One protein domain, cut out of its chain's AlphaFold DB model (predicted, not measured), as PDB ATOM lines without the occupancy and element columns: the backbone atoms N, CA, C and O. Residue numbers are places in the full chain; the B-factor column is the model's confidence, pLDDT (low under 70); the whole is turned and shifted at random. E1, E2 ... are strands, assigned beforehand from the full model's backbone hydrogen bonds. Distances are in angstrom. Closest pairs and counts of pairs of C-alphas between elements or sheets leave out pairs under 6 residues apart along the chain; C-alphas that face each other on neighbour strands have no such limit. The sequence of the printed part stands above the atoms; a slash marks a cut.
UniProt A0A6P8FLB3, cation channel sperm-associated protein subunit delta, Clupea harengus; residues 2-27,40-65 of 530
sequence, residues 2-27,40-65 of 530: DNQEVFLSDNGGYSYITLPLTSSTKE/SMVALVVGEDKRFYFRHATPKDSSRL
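This is residues 2 to 27 and 40 to 65 of the 530 residues of the protein "cation channel sperm-associated protein subunit delta" of Clupea harengus (UniProt A0A6P8FLB3). Little regular structure is present: two separate strand hairpins, a short one (E1, E2) and a longer one (E3, E4), with loops around them in a flat outline. The 52 printed residues hold no named helix and four strands, E1 to E4 in chain order, in two antiparallel two-stranded sheets. The class is all strand, with 20 residues in named elements. The whole is only just loose, close to compact, with a radius of gyration of the C-alphas of 11.9 A and spans of 38 by 24 by 13 A.

E1, residues 6 to 8, and E2, residues 17 to 19, form an antiparallel hairpin at 132 degrees, with N 17 and O 8 within hydrogen-bond range at 2.8 A. E3, residues 40 to 46, and E4, residues 51 to 57, form another at 159 degrees, with N 45 and O 53 at 2.8 A. E1 is apart from E3 and E4.

E1 begins at C-alpha 6 (-14.187, -20.483, 43.352). E3 spans 19.2 A; E4 spans 19.1 A, ending at C-alpha 57 (-21.179, -24.996, 36.808).

Residues 28 to 39 are not printed; C-alphas 27 and 40 are 20.1 A apart across the cut. Confidence is under 70 at residues 2 to 3, 23 to 25 and 58 to 63.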
ATOM      1  N   ASP A   2      -2.421 -25.745  46.992       54.50
ATOM      2  CA  ASP A   2      -3.437 -25.350  47.967       54.50
ATOM      3  C   ASP A   2      -4.851 -25.676  47.473       54.50
ATOM      4  O   ASP A   2      -5.077 -25.823  46.270       54.50
ATOM      5  N   ASN A   3      -5.799 -25.783  48.408       65.81
ATOM      6  CA  ASN A   3      -7.223 -25.899  48.094       65.81
ATOM      7  C   ASN A   3      -7.650 -24.687  47.250       65.81
ATOM      8  O   ASN A   3      -7.526 -23.546  47.693       65.81
ATOM      9  N   GLN A   4      -8.142 -24.934  46.036       75.75
ATOM     10  CA  GLN A   4      -8.669 -23.893  45.159       75.75
ATOM     11  C   GLN A   4     -10.179 -23.778  45.370       75.75
ATOM     12  O   GLN A   4     -10.916 -24.726  45.109       75.75
ATOM     13  N   GLU A   5     -10.632 -22.609  45.816       79.75
ATOM     14  CA  GLU A   5     -12.052 -22.287  45.967       79.75
ATOM     15  C   GLU A   5     -12.460 -21.226  44.945       79.75
ATOM     16  O   GLU A   5     -11.729 -20.266  44.689       79.75
ATOM     17  N   VAL A   6     -13.637 -21.407  44.345       82.75
ATOM     18  CA  VAL A   6     -14.187 -20.483  43.352       82.75
ATOM     19  C   VAL A   6     -15.446 -19.847  43.916       82.75
ATOM     20  O   VAL A   6     -16.354 -20.542  44.370       82.75
ATOM     21  N   PHE A   7     -15.512 -18.522  43.844       85.12
ATOM     22  CA  PHE A   7     -16.636 -17.732  44.328       85.12
ATOM     23  C   PHE A   7     -17.336 -17.029  43.168       85.12
ATOM     24  O   PHE A   7     -16.684 -16.507  42.264       85.12
ATOM     25  N   LEU A   8     -18.665 -16.983  43.209       81.81
ATOM     26  CA  LEU A   8     -19.491 -16.265  42.244       81.81
ATOM     27  C   LEU A   8     -20.351 -15.227  42.951       81.81
ATOM     28  O   LEU A   8     -20.992 -15.530  43.952       81.81
ATOM     29  N   SER A   9     -20.411 -14.027  42.379       81.44
ATOM     30  CA  SER A   9     -21.365 -12.996  42.770       81.44
ATOM     31  C   SER A   9     -22.380 -12.769  41.657       81.44
ATOM     32  O   SER A   9     -22.011 -12.598  40.494       81.44
ATOM     33  N   ASP A  10     -23.662 -12.753  42.006       73.62
ATOM     34  CA  ASP A  10     -24.766 -12.462  41.090       73.62
ATOM     35  C   ASP A  10     -25.380 -11.070  41.300       73.62
ATOM     36  O   ASP A  10     -26.331 -10.715  40.601       73.62
ATOM     37  N   ASN A  11     -24.811 -10.279  42.215       73.88
ATOM     38  CA  ASN A  11     -25.266  -8.940  42.574       73.88
ATOM     39  C   ASN A  11     -24.192  -7.860  42.375       73.88
ATOM     40  O   ASN A  11     -24.284  -6.795  42.965       73.88
ATOM     41  N   GLY A  12     -23.179  -8.097  41.538       76.00
ATOM     42  CA  GLY A  12     -22.149  -7.089  41.257       76.00
ATOM     43  C   GLY A  12     -21.080  -6.961  42.346       76.00
ATOM     44  O   GLY A  12     -20.433  -5.925  42.445       76.00
ATOM     45  N   GLY A  13     -20.878  -8.010  43.146       83.75
ATOM     46  CA  GLY A  13     -19.777  -8.122  44.105       83.75
ATOM     47  C   GLY A  13     -20.146  -7.863  45.567       83.75
ATOM     48  O   GLY A  13     -19.244  -7.865  46.403       83.75
ATOM     49  N   TYR A  14     -21.427  -7.661  45.899       75.69
ATOM     50  CA  TYR A  14     -21.867  -7.438  47.286       75.69
ATOM     51  C   TYR A  14     -21.957  -8.731  48.105       75.69
ATOM     52  O   TYR A  14     -21.707  -8.714  49.308       75.69
ATOM     53  N   SER A  15     -22.298  -9.859  47.477       82.69
ATOM     54  CA  SER A  15     -22.267 -11.182  48.110       82.69
ATOM     55  C   SER A  15     -21.709 -12.238  47.171       82.69
ATOM     56  O   SER A  15     -21.819 -12.117  45.950       82.69
ATOM     57  N   TYR A  16     -21.152 -13.294  47.762       84.69
ATOM     58  CA  TYR A  16     -20.513 -14.389  47.049       84.69
ATOM     59  C   TYR A  16     -21.074 -15.731  47.510       84.69
ATOM     60  O   TYR A  16     -21.275 -15.949  48.704       84.69
ATOM     61  N   ILE A  17     -21.293 -16.630  46.557       83.12
ATOM     62  CA  ILE A  17     -21.586 -18.042  46.794       83.12
ATOM     63  C   ILE A  17     -20.395 -18.886  46.345       83.12
ATOM     64  O   ILE A  17     -19.764 -18.589  45.328       83.12
ATOM     65  N   THR A  18     -20.085 -19.941  47.092       80.94
ATOM     66  CA  THR A  18     -19.058 -20.909  46.695       80.94
ATOM     67  C   THR A  18     -19.596 -21.789  45.572       80.94
ATOM     68  O   THR A  18     -20.687 -22.350  45.686       80.94
ATOM     69  N   LEU A  19     -18.831 -21.930  44.491       77.88
ATOM     70  CA  LEU A  19     -19.133 -22.860  43.410       77.88
ATOM     71  C   LEU A  19     -18.380 -24.175  43.631       77.88
ATOM     72  O   LEU A  19     -17.147 -24.159  43.663       77.88
ATOM     73  N   PRO A  20     -19.079 -25.320  43.728       72.88
ATOM     74  CA  PRO A  20     -18.455 -26.628  43.910       72.88
ATOM     75  C   PRO A  20     -17.870 -27.139  42.582       72.88
ATOM     76  O   PRO A  20     -18.368 -28.078  41.962       72.88
ATOM     77  N   LEU A  21     -16.819 -26.470  42.104       76.12
ATOM     78  CA  LEU A  21     -16.122 -26.801  40.859       76.12
ATOM     79  C   LEU A  21     -15.069 -27.895  41.023       76.12
ATOM     80  O   LEU A  21     -14.655 -28.482  40.028       76.12
ATOM     81  N   THR A  22     -14.675 -28.206  42.250       70.31
ATOM     82  CA  THR A  22     -13.845 -29.354  42.615       70.31
ATOM     83  C   THR A  22     -14.573 -30.126  43.712       70.31
ATOM     84  O   THR A  22     -15.155 -29.546  44.627       70.31
ATOM     85  N   SER A  23     -14.626 -31.449  43.571       64.25
ATOM     86  CA  SER A  23     -15.371 -32.343  44.469       64.25
ATOM     87  C   SER A  23     -14.484 -32.992  45.535       64.25
ATOM     88  O   SER A  23     -14.987 -33.547  46.510       64.25
ATOM     89  N   SER A  24     -13.159 -32.920  45.368       63.34
ATOM     90  CA  SER A  24     -12.184 -33.524  46.276       63.34
ATOM     91  C   SER A  24     -10.911 -32.683  46.384       63.34
ATOM     92  O   SER A  24     -10.569 -31.937  45.471       63.34
ATOM     93  N   THR A  25     -10.151 -32.885  47.463       61.81
ATOM     94  CA  THR A  25      -8.792 -32.331  47.656       61.81
ATOM     95  C   THR A  25      -7.760 -32.856  46.645       61.81
ATOM     96  O   THR A  25      -6.582 -32.514  46.718       61.81
ATOM     97  N   LYS A  26      -8.199 -33.723  45.728       73.38
ATOM     98  CA  LYS A  26      -7.409 -34.462  44.742       73.38
ATOM     99  C   LYS A  26      -7.697 -34.019  43.304       73.38
ATOM    100  O   LYS A  26      -7.129 -34.569  42.364       73.38
ATOM    101  N   GLU A  27      -8.601 -33.058  43.131       84.19
ATOM    102  CA  GLU A  27      -8.910 -32.422  41.854       84.19
ATOM    103  C   GLU A  27      -8.304 -31.020  41.815       84.19
ATOM    104  O   GLU A  27      -8.407 -30.262  42.780       84.19
ATOM    105  N   SER A  40     -23.258 -20.269  31.376       74.25
ATOM    106  CA  SER A  40     -22.588 -21.160  32.330       74.25
ATOM    107  C   SER A  40     -21.082 -20.911  32.343       74.25
ATOM    108  O   SER A  40     -20.494 -20.432  31.366       74.25
ATOM    109  N   MET A  41     -20.460 -21.227  33.476       82.19
ATOM    110  CA  MET A  41     -19.012 -21.307  33.602       82.19
ATOM    111  C   MET A  41     -18.578 -22.753  33.428       82.19
ATOM    112  O   MET A  41     -19.172 -23.664  34.001       82.19
ATOM    113  N   VAL A  42     -17.527 -22.952  32.649       87.19
ATOM    114  CA  VAL A  42     -16.960 -24.265  32.374       87.19
ATOM    115  C   VAL A  42     -15.542 -24.286  32.921       87.19
ATOM    116  O   VAL A  42     -14.714 -23.458  32.550       87.19
ATOM    117  N   ALA A  43     -15.271 -25.213  33.828       89.62
ATOM    118  CA  ALA A  43     -13.965 -25.390  34.439       89.62
ATOM    119  C   ALA A  43     -13.232 -26.564  33.802       89.62
ATOM    120  O   ALA A  43     -13.800 -27.647  33.693       89.62
ATOM    121  N   LEU A  44     -11.967 -26.371  33.433       91.75
ATOM    122  CA  LEU A  44     -11.053 -27.473  33.151       91.75
ATOM    123  C   LEU A  44     -10.589 -28.048  34.490       91.75
ATOM    124  O   LEU A  44      -9.953 -27.340  35.272       91.75
ATOM    125  N   VAL A  45     -10.899 -29.311  34.751       90.31
ATOM    126  CA  VAL A  45     -10.544 -30.013  35.987       90.31
ATOM    127  C   VAL A  45      -9.592 -31.151  35.654       90.31
ATOM    128  O   VAL A  45      -9.800 -31.869  34.679       90.31
ATOM    129  N   VAL A  46      -8.549 -31.314  36.463       89.44
ATOM    130  CA  VAL A  46      -7.560 -32.391  36.353       89.44
ATOM    131  C   VAL A  46      -7.623 -33.261  37.600       89.44
ATOM    132  O   VAL A  46      -7.521 -32.756  38.718       89.44
ATOM    133  N   GLY A  47      -7.792 -34.567  37.406       84.56
ATOM    134  CA  GLY A  47      -7.759 -35.562  38.472       84.56
ATOM    135  C   GLY A  47      -6.347 -36.059  38.793       84.56
ATOM    136  O   GLY A  47      -5.397 -35.871  38.028       84.56
ATOM    137  N   GLU A  48      -6.212 -36.757  39.923       77.81
ATOM    138  CA  GLU A  48      -4.969 -37.436  40.339       77.81
ATOM    139  C   GLU A  48      -4.448 -38.457  39.313       77.81
ATOM    140  O   GLU A  48      -3.249 -38.724  39.246       77.81
ATOM    141  N   ASP A  49      -5.333 -39.013  38.492       84.06
ATOM    142  CA  ASP A  49      -5.023 -39.996  37.453       84.06
ATOM    143  C   ASP A  49      -4.379 -39.384  36.197       84.06
ATOM    144  O   ASP A  49      -4.214 -40.075  35.189       84.06
ATOM    145  N   LYS A  50      -4.000 -38.099  36.250       85.88
ATOM    146  CA  LYS A  50      -3.522 -37.317  35.102       85.88
ATOM    147  C   LYS A  50      -4.514 -37.368  33.943       85.88
ATOM    148  O   LYS A  50      -4.122 -37.450  32.780       85.88
ATOM    149  N   ARG A  51      -5.808 -37.328  34.242       90.56
ATOM    150  CA  ARG A  51      -6.849 -37.091  33.245       90.56
ATOM    151  C   ARG A  51      -7.496 -35.750  33.505       90.56
ATOM    152  O   ARG A  51      -7.581 -35.300  34.645       90.56
ATOM    153  N   PHE A  52      -7.952 -35.116  32.438       92.00
ATOM    154  CA  PHE A  52      -8.701 -33.879  32.521       92.00
ATOM    155  C   PHE A  52     -10.096 -34.045  31.928       92.00
ATOM    156  O   PHE A  52     -10.336 -34.908  31.081       92.00
ATOM    157  N   TYR A  53     -11.012 -33.204  32.377       91.44
ATOM    158  CA  TYR A  53     -12.370 -33.089  31.862       91.44
ATOM    159  C   TYR A  53     -12.886 -31.672  32.116       91.44
ATOM    160  O   TYR A  53     -12.301 -30.904  32.884       91.44
ATOM    161  N   PHE A  54     -13.989 -31.311  31.473       91.25
ATOM    162  CA  PHE A  54     -14.705 -30.077  31.734       91.25
ATOM    163  C   PHE A  54     -15.876 -30.323  32.681       91.25
ATOM    164  O   PHE A  54     -16.658 -31.256  32.503       91.25
ATOM    165  N   ARG A  55     -16.009 -29.461  33.687       88.31
ATOM    166  CA  ARG A  55     -17.157 -29.415  34.594       88.31
ATOM    167  C   ARG A  55     -17.928 -28.132  34.340       88.31
ATOM    168  O   ARG A  55     -17.383 -27.037  34.483       88.31
ATOM    169  N   HIS A  56     -19.192 -28.266  33.971       85.06
ATOM    170  CA  HIS A  56     -20.091 -27.129  33.863       85.06
ATOM    171  C   HIS A  56     -20.619 -26.793  35.250       85.06
ATOM    172  O   HIS A  56     -21.121 -27.665  35.957       85.06
ATOM    173  N   ALA A  57     -20.537 -25.522  35.621       77.06
ATOM    174  CA  ALA A  57     -21.179 -24.996  36.808       77.06
ATOM    175  C   ALA A  57     -22.146 -23.877  36.453       77.06
ATOM    176  O   ALA A  57     -21.878 -22.962  35.663       77.06
ATOM    177  N   THR A  58     -23.288 -23.946  37.111       67.69
ATOM    178  CA  THR A  58     -24.248 -22.868  37.264       67.69
ATOM    179  C   THR A  58     -24.403 -22.589  38.763       67.69
ATOM    180  O   THR A  58     -24.037 -23.434  39.582       67.69
ATOM    181  N   PRO A  59     -24.984 -21.445  39.166       58.50
ATOM    182  CA  PRO A  59     -25.249 -21.150  40.577       58.50
ATOM    183  C   PRO A  59     -26.082 -22.212  41.316       58.50
ATOM    184  O   PRO A  59     -26.137 -22.188  42.540       58.50
ATOM    185  N   LYS A  60     -26.789 -23.090  40.588       54.69
ATOM    186  CA  LYS A  60     -27.745 -24.059  41.147       54.69
ATOM    187  C   LYS A  60     -27.395 -25.521  40.872       54.69
ATOM    188  O   LYS A  60     -27.947 -26.386  41.540       54.69
ATOM    189  N   ASP A  61     -26.525 -25.791  39.904       62.28
ATOM    190  CA  ASP A  61     -26.188 -27.145  39.463       62.28
ATOM    191  C   ASP A  61     -24.766 -27.187  38.884       62.28
ATOM    192  O   ASP A  61     -24.392 -26.330  38.076       62.28
ATOM    193  N   SER A  62     -23.984 -28.181  39.300       60.22
ATOM    194  CA  SER A  62     -22.613 -28.456  38.849       60.22
ATOM    195  C   SER A  62     -22.413 -29.914  38.408       60.22
ATOM    196  O   SER A  62     -21.300 -30.440  38.462       60.22
ATOM    197  N   SER A  63     -23.493 -30.601  38.027       64.75
ATOM    198  CA  SER A  63     -23.497 -32.046  37.767       64.75
ATOM    199  C   SER A  63     -22.964 -32.454  36.393       64.75
ATOM    200  O   SER A  63     -22.598 -33.614  36.197       64.75
ATOM    201  N   ARG A  64     -22.910 -31.529  35.428       76.44
ATOM    202  CA  ARG A  64     -22.615 -31.879  34.036       76.44
ATOM    203  C   ARG A  64     -21.109 -31.914  33.779       76.44
ATOM    204  O   ARG A  64     -20.416 -30.899  33.881       76.44
ATOM    205  N   LEU A  65     -20.626 -33.102  33.434       82.88
ATOM    206  CA  LEU A  65     -19.223 -33.409  33.165       82.88
ATOM    207  C   LEU A  65     -19.041 -33.781  31.694       82.88
ATOM    208  O   LEU A  65     -19.945 -34.351  31.082       82.88
TER     209      LEU A  65